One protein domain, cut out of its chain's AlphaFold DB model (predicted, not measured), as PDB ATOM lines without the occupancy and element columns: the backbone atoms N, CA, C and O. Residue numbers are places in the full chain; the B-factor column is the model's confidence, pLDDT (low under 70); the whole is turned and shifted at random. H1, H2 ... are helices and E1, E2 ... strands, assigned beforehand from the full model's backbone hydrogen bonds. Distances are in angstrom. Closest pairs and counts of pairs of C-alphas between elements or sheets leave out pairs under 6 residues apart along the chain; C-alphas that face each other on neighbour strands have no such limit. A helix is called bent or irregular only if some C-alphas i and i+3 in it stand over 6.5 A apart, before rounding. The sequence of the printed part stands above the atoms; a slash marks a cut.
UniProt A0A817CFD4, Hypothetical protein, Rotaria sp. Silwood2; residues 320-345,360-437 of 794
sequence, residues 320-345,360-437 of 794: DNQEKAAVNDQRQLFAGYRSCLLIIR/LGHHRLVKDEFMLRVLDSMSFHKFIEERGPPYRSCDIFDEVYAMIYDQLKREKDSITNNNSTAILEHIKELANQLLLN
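What this domain is: This is residues 320 to 345 and 360 to 437 of the 794 residues of the protein "Hypothetical protein" of Rotaria sp. Silwood2 (UniProt A0A817CFD4). The model is two loose halves side by side: H6 and H7 form a long helical hairpin, a narrow V, with H1 starting near its mouth and slanting past H6, while the short elements H2, E1, H3, H4 and H5 make a looser half. In that second half no two helices touch, and E1 lies at its far end. The printed part has 104 residues, with seven named helices and one named strand in the order H1, H2, E1, H3, H4, H5, H6, H7, and its class is mostly helix. It is loose, with a radius of gyration of the C-alphas of 16.1 A, and spans 44 by 31 by 26 A.

How they stand to each other: H1, residues 320 to 333, is apart from H2, residues 337 to 340. E1, residues 341 to 345, meets H2 only through their link and pairs with no named strand. H3, residues 360 to 363, is close to but not clearly touching H4, residues 369 to 376; their closest C-alphas, of Leu 360 and Met 371, are 7.8 A apart. H4 is also close to but not clearly touching H5, residues 378 to 387, with the C-alphas of Val 374 and Phe 380 closest at 6.6 A and a steep tilt of 55 degrees, the same way. H6, residues 396 to 416, touches H1 with residues 397 to 401 alone; the closest C-alphas, of Arg 331 and Tyr 401, are 6.1 A apart, at a steep tilt of 63 degrees, the same way. H6 and H7, residues 421 to 437, touch as a helical hairpin, closest at the C-alphas of Glu 411 and Ile 423, 5.8 A apart, with a shallow tilt of 29 degrees, opposite ways. H1 and H7 only just touch, with 3 pairs of C-alphas within 8 A, and only at their ends; the closest C-alphas are those of Asn 321 and Leu 434, 6.9 A apart. Every O i to N i+4 pair is within hydrogen-bond range in H1, H4, H5 and H7, and 15 of 17 are in H6; H2 and H3 are too short for such a pair.

Where its parts are: H1 begins at C-alpha 320 (114.960, 178.063, 146.618) and measures 19.9 A. H2, E1 and H3 have four, five and four residues; E1 ends at C-alpha 345 (141.250, 172.235, 171.999). H4 measures 10.4 A and H5 14.0 A. H6, the longest helix, measures 30.5 A and has a kink of 34 degrees near residue 403; it is irregular, but only just: C-alphas 402 and 405 are 6.9 A apart. H7 measures 24.1 A and ends at C-alpha 437 (108.114, 175.734, 146.626).

The domain as a whole: The two C-alphas farthest apart, of Arg 345 and Asn 418, are 47.1 A apart. Residues 346 to 359 are not printed, and C-alphas 345 and 360 are 23.9 A apart across this cut. Of the links that are printed whole, none is long; H5 to H6, with 8 residues, is short but not tight. The mean pLDDT of the printed part is 72.7, with 45 residues under 70, among them residues 320 to 332 and 403 to 424.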
ATOM      1  N   ASP A 320     115.259 179.028 145.555       34.88
ATOM      2  CA  ASP A 320     114.960 178.063 146.618       34.88
ATOM      3  C   ASP A 320     115.074 176.585 146.184       34.88
ATOM      4  O   ASP A 320     115.482 175.730 146.971       34.88
ATOM      5  N   ASN A 321     114.718 176.256 144.936       39.81
ATOM      6  CA  ASN A 321     114.807 174.889 144.409       39.81
ATOM      7  C   ASN A 321     116.238 174.527 143.979       39.81
ATOM      8  O   ASN A 321     116.629 173.365 144.103       39.81
ATOM      9  N   GLN A 322     117.037 175.498 143.523       37.34
ATOM     10  CA  GLN A 322     118.462 175.279 143.238       37.34
ATOM     11  C   GLN A 322     119.276 175.153 144.519       37.34
ATOM     12  O   GLN A 322     120.112 174.261 144.620       37.34
ATOM     13  N   GLU A 323     118.990 175.992 145.513       37.31
ATOM     14  CA  GLU A 323     119.631 175.949 146.824       37.31
ATOM     15  C   GLU A 323     119.366 174.607 147.515       37.31
ATOM     16  O   GLU A 323     120.310 173.944 147.936       37.31
ATOM     17  N   LYS A 324     118.113 174.122 147.536       40.84
ATOM     18  CA  LYS A 324     117.782 172.801 148.108       40.84
ATOM     19  C   LYS A 324     118.426 171.633 147.351       40.84
ATOM     20  O   LYS A 324     118.876 170.683 147.990       40.84
ATOM     21  N   ALA A 325     118.504 171.693 146.019       41.78
ATOM     22  CA  ALA A 325     119.179 170.664 145.224       41.78
ATOM     23  C   ALA A 325     120.701 170.658 145.468       41.78
ATOM     24  O   ALA A 325     121.266 169.610 145.771       41.78
ATOM     25  N   ALA A 326     121.345 171.829 145.440       44.97
ATOM     26  CA  ALA A 326     122.773 171.975 145.710       44.97
ATOM     27  C   ALA A 326     123.140 171.560 147.144       44.97
ATOM     28  O   ALA A 326     124.129 170.855 147.341       44.97
ATOM     29  N   VAL A 327     122.320 171.921 148.139       50.53
ATOM     30  CA  VAL A 327     122.460 171.460 149.531       50.53
ATOM     31  C   VAL A 327     122.351 169.938 149.617       50.53
ATOM     32  O   VAL A 327     123.125 169.320 150.344       50.53
ATOM     33  N   ASN A 328     121.444 169.307 148.867       53.69
ATOM     34  CA  ASN A 328     121.308 167.851 148.861       53.69
ATOM     35  C   ASN A 328     122.515 167.139 148.217       53.69
ATOM     36  O   ASN A 328     123.001 166.150 148.771       53.69
ATOM     37  N   ASP A 329     123.034 167.662 147.106       58.38
ATOM     38  CA  ASP A 329     124.217 167.115 146.430       58.38
ATOM     39  C   ASP A 329     125.484 167.291 147.296       58.38
ATOM     40  O   ASP A 329     126.251 166.344 147.486       58.38
ATOM     41  N   GLN A 330     125.663 168.462 147.922       58.75
ATOM     42  CA  GLN A 330     126.731 168.711 148.904       58.75
ATOM     43  C   GLN A 330     126.603 167.808 150.141       58.75
ATOM     44  O   GLN A 330     127.601 167.273 150.625       58.75
ATOM     45  N   ARG A 331     125.380 167.592 150.642       65.25
ATOM     46  CA  ARG A 331     125.087 166.701 151.777       65.25
ATOM     47  C   ARG A 331     125.496 165.257 151.491       65.25
ATOM     48  O   ARG A 331     126.017 164.594 152.386       65.25
ATOM     49  N   GLN A 332     125.267 164.769 150.270       65.88
ATOM     50  CA  GLN A 332     125.692 163.427 149.873       65.88
ATOM     51  C   GLN A 332     127.215 163.342 149.696       65.88
ATOM     52  O   GLN A 332     127.815 162.365 150.144       65.88
ATOM     53  N   LEU A 333     127.845 164.367 149.109       73.19
ATOM     54  CA  LEU A 333     129.298 164.424 148.904       73.19
ATOM     55  C   LEU A 333     130.085 164.443 150.225       73.19
ATOM     56  O   LEU A 333     131.111 163.777 150.347       73.19
ATOM     57  N   PHE A 334     129.588 165.168 151.230       78.88
ATOM     58  CA  PHE A 334     130.204 165.277 152.556       78.88
ATOM     59  C   PHE A 334     129.572 164.342 153.604       78.88
ATOM     60  O   PHE A 334     129.713 164.565 154.808       78.88
ATOM     61  N   ALA A 335     128.883 163.275 153.191       77.94
ATOM     62  CA  ALA A 335     128.305 162.310 154.124       77.94
ATOM     63  C   ALA A 335     129.389 161.717 155.053       77.94
ATOM     64  O   ALA A 335     130.389 161.165 154.596       77.94
ATOM     65  N   GLY A 336     129.204 161.845 156.369       78.19
ATOM     66  CA  GLY A 336     130.173 161.389 157.372       78.19
ATOM     67  C   GLY A 336     131.313 162.366 157.689       78.19
ATOM     68  O   GLY A 336     132.183 162.005 158.481       78.19
ATOM     69  N   TYR A 337     131.321 163.600 157.155       86.62
ATOM     70  CA  TYR A 337     132.406 164.563 157.422       86.62
ATOM     71  C   TYR A 337     132.604 164.840 158.922       86.62
ATOM     72  O   TYR A 337     133.741 164.951 159.375       86.62
ATOM     73  N   ARG A 338     131.517 164.889 159.715       86.38
ATOM     74  CA  ARG A 338     131.594 165.144 161.166       86.38
ATOM     75  C   ARG A 338     132.366 164.066 161.924       86.38
ATOM     76  O   ARG A 338     133.085 164.408 162.850       86.38
ATOM     77  N   SER A 339     132.286 162.797 161.515       84.38
ATOM     78  CA  SER A 339     133.093 161.716 162.115       84.38
ATOM     79  C   SER A 339     134.582 161.763 161.743       84.38
ATOM     80  O   SER A 339     135.357 160.968 162.261       84.38
ATOM     81  N   CYS A 340     134.990 162.693 160.875       87.62
ATOM     82  CA  CYS A 340     136.386 162.963 160.539       87.62
ATOM     83  C   CYS A 340     136.881 164.309 161.105       87.62
ATOM     84  O   CYS A 340     137.974 164.741 160.751       87.62
ATOM     85  N   LEU A 341     136.108 164.980 161.967       90.69
ATOM     86  CA  LEU A 341     136.582 166.140 162.725       90.69
ATOM     87  C   LEU A 341     137.419 165.664 163.920       90.69
ATOM     88  O   LEU A 341     137.000 164.752 164.632       90.69
ATOM     89  N   LEU A 342     138.573 166.295 164.141       90.06
ATOM     90  CA  LEU A 342     139.416 166.095 165.319       90.06
ATOM     91  C   LEU A 342     139.430 167.355 166.177       90.06
ATOM     92  O   LEU A 342     139.704 168.444 165.675       90.06
ATOM     93  N   ILE A 343     139.161 167.198 167.469       90.62
ATOM     94  CA  ILE A 343     139.210 168.282 168.452       90.62
ATOM     95  C   ILE A 343     140.605 168.342 169.073       90.62
ATOM     96  O   ILE A 343     141.043 167.392 169.717       90.62
ATOM     97  N   ILE A 344     141.277 169.473 168.869       89.06
ATOM     98  CA  ILE A 344     142.627 169.759 169.375       89.06
ATOM     99  C   ILE A 344     142.555 170.585 170.664       89.06
ATOM    100  O   ILE A 344     143.406 170.453 171.533       89.06
ATOM    101  N   ARG A 345     141.540 171.446 170.793       89.56
ATOM    102  CA  ARG A 345     141.250 172.235 171.999       89.56
ATOM    103  C   ARG A 345     139.766 172.585 172.028       89.56
ATOM    104  O   ARG A 345     139.162 172.692 170.957       89.56
ATOM    105  N   LEU A 360     138.850 160.289 153.102       82.69
ATOM    106  CA  LEU A 360     139.102 159.746 151.767       82.69
ATOM    107  C   LEU A 360     139.157 158.215 151.768       82.69
ATOM    108  O   LEU A 360     138.658 157.603 150.826       82.69
ATOM    109  N   GLY A 361     139.718 157.599 152.811       75.12
ATOM    110  CA  GLY A 361     139.807 156.146 152.943       75.12
ATOM    111  C   GLY A 361     138.457 155.475 153.111       75.12
ATOM    112  O   GLY A 361     138.112 154.550 152.373       75.12
ATOM    113  N   HIS A 362     137.622 156.005 154.003       73.75
ATOM    114  CA  HIS A 362     136.267 155.492 154.151       73.75
ATOM    115  C   HIS A 362     135.432 155.685 152.880       73.75
ATOM    116  O   HIS A 362     134.699 154.776 152.508       73.75
ATOM    117  N   HIS A 363     135.574 156.789 152.146       73.56
ATOM    118  CA  HIS A 363     134.885 156.931 150.854       73.56
ATOM    119  C   HIS A 363     135.544 156.151 149.700       73.56
ATOM    120  O   HIS A 363     134.953 156.039 148.627       73.56
ATOM    121  N   ARG A 364     136.736 155.564 149.908       74.06
ATOM    122  CA  ARG A 364     137.594 154.930 148.882       74.06
ATOM    123  C   ARG A 364     138.003 155.889 147.753       74.06
ATOM    124  O   ARG A 364     138.199 155.481 146.609       74.06
ATOM    125  N   LEU A 365     138.150 157.170 148.093       76.81
ATOM    126  CA  LEU A 365     138.470 158.287 147.197       76.81
ATOM    127  C   LEU A 365     139.925 158.773 147.339       76.81
ATOM    128  O   LEU A 365     140.276 159.815 146.802       76.81
ATOM    129  N   VAL A 366     140.814 158.012 147.993       69.38
ATOM    130  CA  VAL A 366     142.252 158.360 148.143       69.38
ATOM    131  C   VAL A 366     142.976 158.583 146.808       69.38
ATOM    132  O   VAL A 366     143.977 159.292 146.760       69.38
ATOM    133  N   LYS A 367     142.470 158.003 145.713       74.69
ATOM    134  CA  LYS A 367     143.007 158.180 144.350       74.69
ATOM    135  C   LYS A 367     142.231 159.194 143.502       74.69
ATOM    136  O   LYS A 367     142.520 159.318 142.317       74.69
ATOM    137  N   ASP A 368     141.235 159.871 144.070       79.19
ATOM    138  CA  ASP A 368     140.441 160.870 143.361       79.19
ATOM    139  C   ASP A 368     141.048 162.270 143.533       79.19
ATOM    140  O   ASP A 368     140.903 162.925 144.567       79.19
ATOM    141  N   GLU A 369     141.725 162.738 142.484       79.31
ATOM    142  CA  GLU A 369     142.287 164.088 142.392       79.31
ATOM    143  C   GLU A 369     141.259 165.198 142.624       79.31
ATOM    144  O   GLU A 369     141.636 166.268 143.107       79.31
ATOM    145  N   PHE A 370     139.987 164.988 142.260       83.75
ATOM    146  CA  PHE A 370     138.949 165.995 142.463       83.75
ATOM    147  C   PHE A 370     138.679 166.170 143.955       83.75
ATOM    148  O   PHE A 370     138.752 167.288 144.462       83.75
ATOM    149  N   MET A 371     138.456 165.074 144.681       81.94
ATOM    150  CA  MET A 371     138.236 165.134 146.126       81.94
ATOM    151  C   MET A 371     139.478 165.575 146.896       81.94
ATOM    152  O   MET A 371     139.344 166.337 147.851       81.94
ATOM    153  N   LEU A 372     140.681 165.184 146.465       83.31
ATOM    154  CA  LEU A 372     141.923 165.728 147.022       83.31
ATOM    155  C   LEU A 372     141.942 167.264 146.914       83.31
ATOM    156  O   LEU A 372     142.065 167.933 147.938       83.31
ATOM    157  N   ARG A 373     141.704 167.816 145.713       85.31
ATOM    158  CA  ARG A 373     141.653 169.269 145.462       85.31
ATOM    159  C   ARG A 373     140.509 169.985 146.183       85.31
ATOM    160  O   ARG A 373     140.695 171.109 146.637       85.31
ATOM    161  N   VAL A 374     139.336 169.362 146.309       86.69
ATOM    162  CA  VAL A 374     138.193 169.923 147.054       86.69
ATOM    163  C   VAL A 374     138.540 170.054 148.533       86.69
ATOM    164  O   VAL A 374     138.323 171.121 149.102       86.69
ATOM    165  N   LEU A 375     139.115 169.015 149.143       86.94
ATOM    166  CA  LEU A 375     139.497 169.029 150.558       86.94
ATOM    167  C   LEU A 375     140.678 169.976 150.838       86.94
ATOM    168  O   LEU A 375     140.726 170.574 151.907       86.94
ATOM    169  N   ASP A 376     141.576 170.180 149.869       85.75
ATOM    170  CA  ASP A 376     142.649 171.186 149.954       85.75
ATOM    171  C   ASP A 376     142.170 172.623 149.661       85.75
ATOM    172  O   ASP A 376     142.902 173.588 149.880       85.75
ATOM    173  N   SER A 377     140.935 172.808 149.177       88.94
ATOM    174  CA  SER A 377     140.429 174.130 148.798       88.94
ATOM    175  C   SER A 377     140.149 175.026 150.009       88.94
ATOM    176  O   SER A 377     139.639 174.585 151.043       88.94
ATOM    177  N   MET A 378     140.392 176.332 149.860       87.06
ATOM    178  CA  MET A 378     140.055 177.332 150.887       87.06
ATOM    179  C   MET A 378     138.552 177.353 151.215       87.06
ATOM    180  O   MET A 378     138.167 177.603 152.355       87.06
ATOM    181  N   SER A 379     137.695 177.027 150.240       83.38
ATOM    182  CA  SER A 379     136.248 176.895 150.436       83.38
ATOM    183  C   SER A 379     135.891 175.767 151.407       83.38
ATOM    184  O   SER A 379     134.998 175.937 152.233       83.38
ATOM    185  N   PHE A 380     136.595 174.631 151.344       87.75
ATOM    186  CA  PHE A 380     136.381 173.524 152.274       87.75
ATOM    187  C   PHE A 380     136.931 173.832 153.672       87.75
ATOM    188  O   PHE A 380     136.255 173.563 154.662       87.75
ATOM    189  N   HIS A 381     138.092 174.487 153.771       87.00
ATOM    190  CA  HIS A 381     138.619 174.961 155.056       87.00
ATOM    191  C   HIS A 381     137.630 175.906 155.752       87.00
ATOM    192  O   HIS A 381     137.283 175.693 156.913       87.00
ATOM    193  N   LYS A 382     137.074 176.877 155.014       87.56
ATOM    194  CA  LYS A 382     136.022 177.770 155.517       87.56
ATOM    195  C   LYS A 382     134.735 177.023 155.896       87.56
ATOM    196  O   LYS A 382     134.117 177.352 156.902       87.56
ATOM    197  N   PHE A 383     134.339 175.996 155.140       88.00
ATOM    198  CA  PHE A 383     133.205 175.136 155.503       88.00
ATOM    199  C   PHE A 383     133.431 174.423 156.847       88.00
ATOM    200  O   PHE A 383     132.513 174.379 157.666       88.00
ATOM    201  N   ILE A 384     134.639 173.909 157.105       89.31
ATOM    202  CA  ILE A 384     134.994 173.284 158.389       89.31
ATOM    203  C   ILE A 384     135.074 174.321 159.518       89.31
ATOM    204  O   ILE A 384     134.596 174.036 160.612       89.31
ATOM    205  N   GLU A 385     135.582 175.530 159.269       87.75
ATOM    206  CA  GLU A 385     135.588 176.613 160.264       87.75
ATOM    207  C   GLU A 385     134.161 177.043 160.662       87.75
ATOM    208  O   GLU A 385     133.852 177.145 161.849       87.75
ATOM    209  N   GLU A 386     133.264 177.229 159.687       85.94
ATOM    210  CA  GLU A 386     131.867 177.616 159.932       85.94
ATOM    211  C   GLU A 386     131.037 176.492 160.572       85.94
ATOM    212  O   GLU A 386     130.241 176.746 161.479       85.94
ATOM    213  N   ARG A 387     131.168 175.249 160.079       86.25
ATOM    214  CA  ARG A 387     130.247 174.145 160.418       86.25
ATOM    215  C   ARG A 387     130.828 173.082 161.338       86.25
ATOM    216  O   ARG A 387     130.048 172.357 161.964       86.25
ATOM    217  N   GLY A 388     132.148 173.004 161.472       86.12
ATOM    218  CA  GLY A 388     132.859 172.103 162.380       86.12
ATOM    219  C   GLY A 388     132.447 172.229 163.852       86.12
ATOM    220  O   GLY A 388     132.142 171.184 164.440       86.12
ATOM    221  N   PRO A 389     132.350 173.443 164.442       89.62
ATOM    222  CA  PRO A 389     132.024 173.628 165.856       89.62
ATOM    223  C   PRO A 389     130.784 172.831 166.297       89.62
ATOM    224  O   PRO A 389     129.756 172.874 165.613       89.62
ATOM    225  N   PRO A 390     130.868 172.059 167.397       88.19
ATOM    226  CA  PRO A 390     129.828 171.105 167.779       88.19
ATOM    227  C   PRO A 390     128.659 171.733 168.549       88.19
ATOM    228  O   PRO A 390     127.583 171.139 168.608       88.19
ATOM    229  N   TYR A 391     128.842 172.942 169.084       87.88
ATOM    230  CA  TYR A 391     127.788 173.765 169.669       87.88
ATOM    231  C   TYR A 391     127.743 175.119 168.951       87.88
ATOM    232  O   TYR A 391     128.674 175.917 169.067       87.88
ATOM    233  N   ARG A 392     126.691 175.357 168.158       88.38
ATOM    234  CA  ARG A 392     126.488 176.588 167.367       88.38
ATOM    235  C   ARG A 392     125.035 176.715 166.905       88.38
ATOM    236  O   ARG A 392     124.228 175.816 167.121       88.38
ATOM    237  N   SER A 393     124.688 177.825 166.260       82.31
ATOM    238  CA  SER A 393     123.427 177.941 165.527       82.31
ATOM    239  C   SER A 393     123.415 176.965 164.339       82.31
ATOM    240  O   SER A 393     124.311 176.988 163.491       82.31
ATOM    241  N   CYS A 394     122.407 176.094 164.286       80.56
ATOM    242  CA  CYS A 394     122.183 175.204 163.144       80.56
ATOM    243  C   CYS A 394     121.507 175.945 161.984       80.56
ATOM    244  O   CYS A 394     120.652 176.813 162.204       80.56
ATOM    245  N   ASP A 395     121.876 175.574 160.759       77.94
ATOM    246  CA  ASP A 395     121.263 176.045 159.516       77.94
ATOM    247  C   ASP A 395     120.419 174.940 158.836       77.94
ATOM    248  O   ASP A 395     120.222 173.846 159.371       77.94
ATOM    249  N   ILE A 396     119.895 175.233 157.639       73.38
ATOM    250  CA  ILE A 396     119.111 174.274 156.842       73.38
ATOM    251  C   ILE A 396     119.972 173.067 156.425       73.38
ATOM    252  O   ILE A 396     119.463 171.949 156.341       73.38
ATOM    253  N   PHE A 397     121.276 173.254 156.187       76.06
ATOM    254  CA  PHE A 397     122.172 172.149 155.853       76.06
ATOM    255  C   PHE A 397     122.281 171.172 157.029       76.06
ATOM    256  O   PHE A 397     122.204 169.969 156.803       76.06
ATOM    257  N   ASP A 398     122.375 171.648 158.274       76.75
ATOM    258  CA  ASP A 398     122.433 170.783 159.461       76.75
ATOM    259  C   ASP A 398     121.142 169.987 159.695       76.75
ATOM    260  O   ASP A 398     121.196 168.794 160.008       76.75
ATOM    261  N   GLU A 399     119.979 170.624 159.522       74.12
ATOM    262  CA  GLU A 399     118.672 169.964 159.642       74.12
ATOM    263  C   GLU A 399     118.537 168.836 158.608       74.12
ATOM    264  O   GLU A 399     118.222 167.692 158.951       74.12
ATOM    265  N   VAL A 400     118.873 169.122 157.347       71.00
ATOM    266  CA  VAL A 400     118.783 168.151 156.252       71.00
ATOM    267  C   VAL A 400     119.897 167.089 156.356       71.00
ATOM    268  O   VAL A 400     119.647 165.915 156.063       71.00
ATOM    269  N   TYR A 401     121.103 167.431 156.829       75.50
ATOM    270  CA  TYR A 401     122.202 166.488 157.105       75.50
ATOM    271  C   TYR A 401     121.849 165.515 158.233       75.50
ATOM    272  O   TYR A 401     122.104 164.319 158.103       75.50
ATOM    273  N   ALA A 402     121.184 165.970 159.298       72.56
ATOM    274  CA  ALA A 402     120.733 165.091 160.375       72.56
ATOM    275  C   ALA A 402     119.770 163.988 159.892       72.56
ATOM    276  O   ALA A 402     119.807 162.877 160.414       72.56
ATOM    277  N   MET A 403     118.935 164.273 158.887       69.88
ATOM    278  CA  MET A 403     117.940 163.325 158.367       69.88
ATOM    279  C   MET A 403     118.496 162.326 157.337       69.88
ATOM    280  O   MET A 403     117.819 161.341 157.030       69.88
ATOM    281  N   ILE A 404     119.709 162.533 156.791       67.12
ATOM    282  CA  ILE A 404     120.220 161.687 155.694       67.12
ATOM    283  C   ILE A 404     120.433 160.232 156.120       67.12
ATOM    284  O   ILE A 404     120.201 159.328 155.320       67.12
ATOM    285  N   TYR A 405     120.833 159.987 157.371       66.12
ATOM    286  CA  TYR A 405     121.097 158.634 157.855       66.12
ATOM    287  C   TYR A 405     119.836 157.769 157.824       66.12
ATOM    288  O   TYR A 405     119.814 156.719 157.183       66.12
ATOM    289  N   ASP A 406     118.764 158.244 158.459       67.00
ATOM    290  CA  ASP A 406     117.496 157.522 158.540       67.00
ATOM    291  C   ASP A 406     116.836 157.380 157.167       67.00
ATOM    292  O   ASP A 406     116.116 156.413 156.921       67.00
ATOM    293  N   GLN A 407     117.068 158.336 156.264       68.75
ATOM    294  CA  GLN A 407     116.621 158.283 154.875       68.75
ATOM    295  C   GLN A 407     117.375 157.193 154.088       68.75
ATOM    296  O   GLN A 407     116.749 156.248 153.614       68.75
ATOM    297  N   LEU A 408     118.714 157.249 154.030       67.12
ATOM    298  CA  LEU A 408     119.547 156.254 153.336       67.12
ATOM    299  C   LEU A 408     119.383 154.846 153.918       67.12
ATOM    300  O   LEU A 408     119.403 153.866 153.176       67.12
ATOM    301  N   LYS A 409     119.200 154.728 155.238       68.88
ATOM    302  CA  LYS A 409     118.924 153.452 155.902       68.88
ATOM    303  C   LYS A 409     117.575 152.882 155.460       68.88
ATOM    304  O   LYS A 409     117.541 151.745 155.003       68.88
ATOM    305  N   ARG A 410     116.493 153.674 155.490       68.12
ATOM    306  CA  ARG A 410     115.173 153.255 154.975       68.12
ATOM    307  C   ARG A 410     115.223 152.860 153.500       68.12
ATOM    308  O   ARG A 410     114.620 151.860 153.132       68.12
ATOM    309  N   GLU A 411     115.951 153.602 152.667       67.50
ATOM    310  CA  GLU A 411     116.136 153.278 151.245       67.50
ATOM    311  C   GLU A 411     116.913 151.960 151.057       67.50
ATOM    312  O   GLU A 411     116.504 151.106 150.270       67.50
ATOM    313  N   LYS A 412     117.987 151.735 151.823       66.12
ATOM    314  CA  LYS A 412     118.791 150.502 151.782       66.12
ATOM    315  C   LYS A 412     118.019 149.280 152.291       66.12
ATOM    316  O   LYS A 412     118.044 148.241 151.633       66.12
ATOM    317  N   ASP A 413     117.299 149.421 153.401       65.75
ATOM    318  CA  ASP A 413     116.453 148.376 153.987       65.75
ATOM    319  C   ASP A 413     115.237 148.068 153.083       65.75
ATOM    320  O   ASP A 413     114.794 146.927 152.973       65.75
ATOM    321  N   SER A 414     114.718 149.070 152.364       63.28
ATOM    322  CA  SER A 414     113.696 148.917 151.315       63.28
ATOM    323  C   SER A 414     114.207 148.100 150.123       63.28
ATOM    324  O   SER A 414     113.499 147.210 149.641       63.28
ATOM    325  N   ILE A 415     115.448 148.346 149.683       62.03
ATOM    326  CA  ILE A 415     116.101 147.602 148.595       62.03
ATOM    327  C   ILE A 415     116.360 146.143 148.996       62.03
ATOM    328  O   ILE A 415     116.046 145.242 148.220       62.03
ATOM    329  N   THR A 416     116.898 145.879 150.193       61.12
ATOM    330  CA  THR A 416     117.172 144.500 150.647       61.12
ATOM    331  C   THR A 416     115.899 143.681 150.852       61.12
ATOM    332  O   THR A 416     115.896 142.488 150.556       61.12
ATOM    333  N   ASN A 417     114.800 144.318 151.266       64.19
ATOM    334  CA  ASN A 417     113.491 143.674 151.420       64.19
ATOM    335  C   ASN A 417     112.647 143.640 150.127       64.19
ATOM    336  O   ASN A 417     111.467 143.303 150.184       64.19
ATOM    337  N   ASN A 418     113.218 143.980 148.959       58.19
ATOM    338  CA  ASN A 418     112.539 144.001 147.647       58.19
ATOM    339  C   ASN A 418     111.283 144.906 147.563       58.19
ATOM    340  O   ASN A 418     110.524 144.842 146.594       58.19
ATOM    341  N   ASN A 419     111.074 145.781 148.549       57.75
ATOM    342  CA  ASN A 419     109.910 146.649 148.673       57.75
ATOM    343  C   ASN A 419     110.284 148.072 148.257       57.75
ATOM    344  O   ASN A 419     110.556 148.912 149.112       57.75
ATOM    345  N   SER A 420     110.258 148.381 146.957       57.97
ATOM    346  CA  SER A 420     110.611 149.710 146.408       57.97
ATOM    347  C   SER A 420     109.667 150.865 146.809       57.97
ATOM    348  O   SER A 420     109.709 151.933 146.198       57.97
ATOM    349  N   THR A 421     108.782 150.671 147.790       63.94
ATOM    350  CA  THR A 421     107.784 151.654 148.234       63.94
ATOM    351  C   THR A 421     108.423 152.865 148.905       63.94
ATOM    352  O   THR A 421     108.073 153.979 148.532       63.94
ATOM    353  N   ALA A 422     109.407 152.679 149.793       63.53
ATOM    354  CA  ALA A 422     110.021 153.783 150.541       63.53
ATOM    355  C   ALA A 422     110.733 154.804 149.631       63.53
ATOM    356  O   ALA A 422     110.603 156.009 149.824       63.53
ATOM    357  N   ILE A 423     111.425 154.333 148.585       67.19
ATOM    358  CA  ILE A 423     112.048 155.208 147.574       67.19
ATOM    359  C   ILE A 423     110.970 155.988 146.804       67.19
ATOM    360  O   ILE A 423     111.120 157.180 146.555       67.19
ATOM    361  N   LEU A 424     109.859 155.339 146.438       69.38
ATOM    362  CA  LEU A 424     108.749 155.994 145.735       69.38
ATOM    363  C   LEU A 424     107.970 156.971 146.628       69.38
ATOM    364  O   LEU A 424     107.442 157.959 146.123       69.38
ATOM    365  N   GLU A 425     107.886 156.714 147.931       72.44
ATOM    366  CA  GLU A 425     107.333 157.633 148.929       72.44
ATOM    367  C   GLU A 425     108.228 158.857 149.100       72.44
ATOM    368  O   GLU A 425     107.730 159.974 148.989       72.44
ATOM    369  N   HIS A 426     109.542 158.669 149.238       68.50
ATOM    370  CA  HIS A 426     110.481 159.783 149.327       68.50
ATOM    371  C   HIS A 426     110.504 160.624 148.032       68.50
ATOM    372  O   HIS A 426     110.448 161.849 148.094       68.50
ATOM    373  N   ILE A 427     110.449 160.002 146.845       69.50
ATOM    374  CA  ILE A 427     110.296 160.729 145.568       69.50
ATOM    375  C   ILE A 427     108.988 161.540 145.528       69.50
ATOM    376  O   ILE A 427     108.985 162.655 145.012       69.50
ATOM    377  N   LYS A 428     107.876 161.020 146.071       73.06
ATOM    378  CA  LYS A 428     106.608 161.771 146.176       73.06
ATOM    379  C   LYS A 428     106.697 162.920 147.175       73.06
ATOM    380  O   LYS A 428     106.164 163.986 146.898       73.06
ATOM    381  N   GLU A 429     107.341 162.716 148.319       73.00
ATOM    382  CA  GLU A 429     107.558 163.755 149.328       73.00
ATOM    383  C   GLU A 429     108.394 164.902 148.752       73.00
ATOM    384  O   GLU A 429     107.987 166.059 148.824       73.00
ATOM    385  N   LEU A 430     109.494 164.574 148.071       65.25
ATOM    386  CA  LEU A 430     110.365 165.540 147.408       65.25
ATOM    387  C   LEU A 430     109.638 166.256 146.255       65.25
ATOM    388  O   LEU A 430     109.725 167.476 146.140       65.25
ATOM    389  N   ALA A 431     108.829 165.543 145.460       68.19
ATOM    390  CA  ALA A 431     107.971 166.153 144.440       68.19
ATOM    391  C   ALA A 431     106.893 167.082 145.035       68.19
ATOM    392  O   ALA A 431     106.631 168.142 144.473       68.19
ATOM    393  N   ASN A 432     106.300 166.729 146.180       71.88
ATOM    394  CA  ASN A 432     105.352 167.589 146.892       71.88
ATOM    395  C   ASN A 432     106.040 168.837 147.462       71.88
ATOM    396  O   ASN A 432     105.480 169.926 147.370       71.88
ATOM    397  N   GLN A 433     107.253 168.715 148.011       65.62
ATOM    398  CA  GLN A 433     108.025 169.875 148.468       65.62
ATOM    399  C   GLN A 433     108.418 170.793 147.305       65.62
ATOM    400  O   GLN A 433     108.286 172.007 147.432       65.62
ATOM    401  N   LEU A 434     108.835 170.246 146.157       61.81
ATOM    402  CA  LEU A 434     109.078 171.036 144.943       61.81
ATOM    403  C   LEU A 434     107.801 171.755 144.482       61.81
ATOM    404  O   LEU A 434     107.843 172.958 144.246       61.81
ATOM    405  N   LEU A 435     106.659 171.059 144.442       65.69
ATOM    406  CA  LEU A 435     105.363 171.638 144.073       65.69
ATOM    407  C   LEU A 435     104.941 172.785 145.008       65.69
ATOM    408  O   LEU A 435     104.408 173.786 144.531       65.69
ATOM    409  N   LEU A 436     105.192 172.651 146.316       67.88
ATOM    410  CA  LEU A 436     104.918 173.676 147.331       67.88
ATOM    411  C   LEU A 436     105.894 174.863 147.264       67.88
ATOM    412  O   LEU A 436     105.482 175.985 147.540       67.88
ATOM    413  N   ASN A 437     107.155 174.648 146.871       63.19
ATOM    414  CA  ASN A 437     108.114 175.734 146.626       63.19
ATOM    415  C   ASN A 437     107.805 176.484 145.316       63.19
ATOM    416  O   ASN A 437     108.014 177.689 145.230       63.19
TER     417      ASN A 437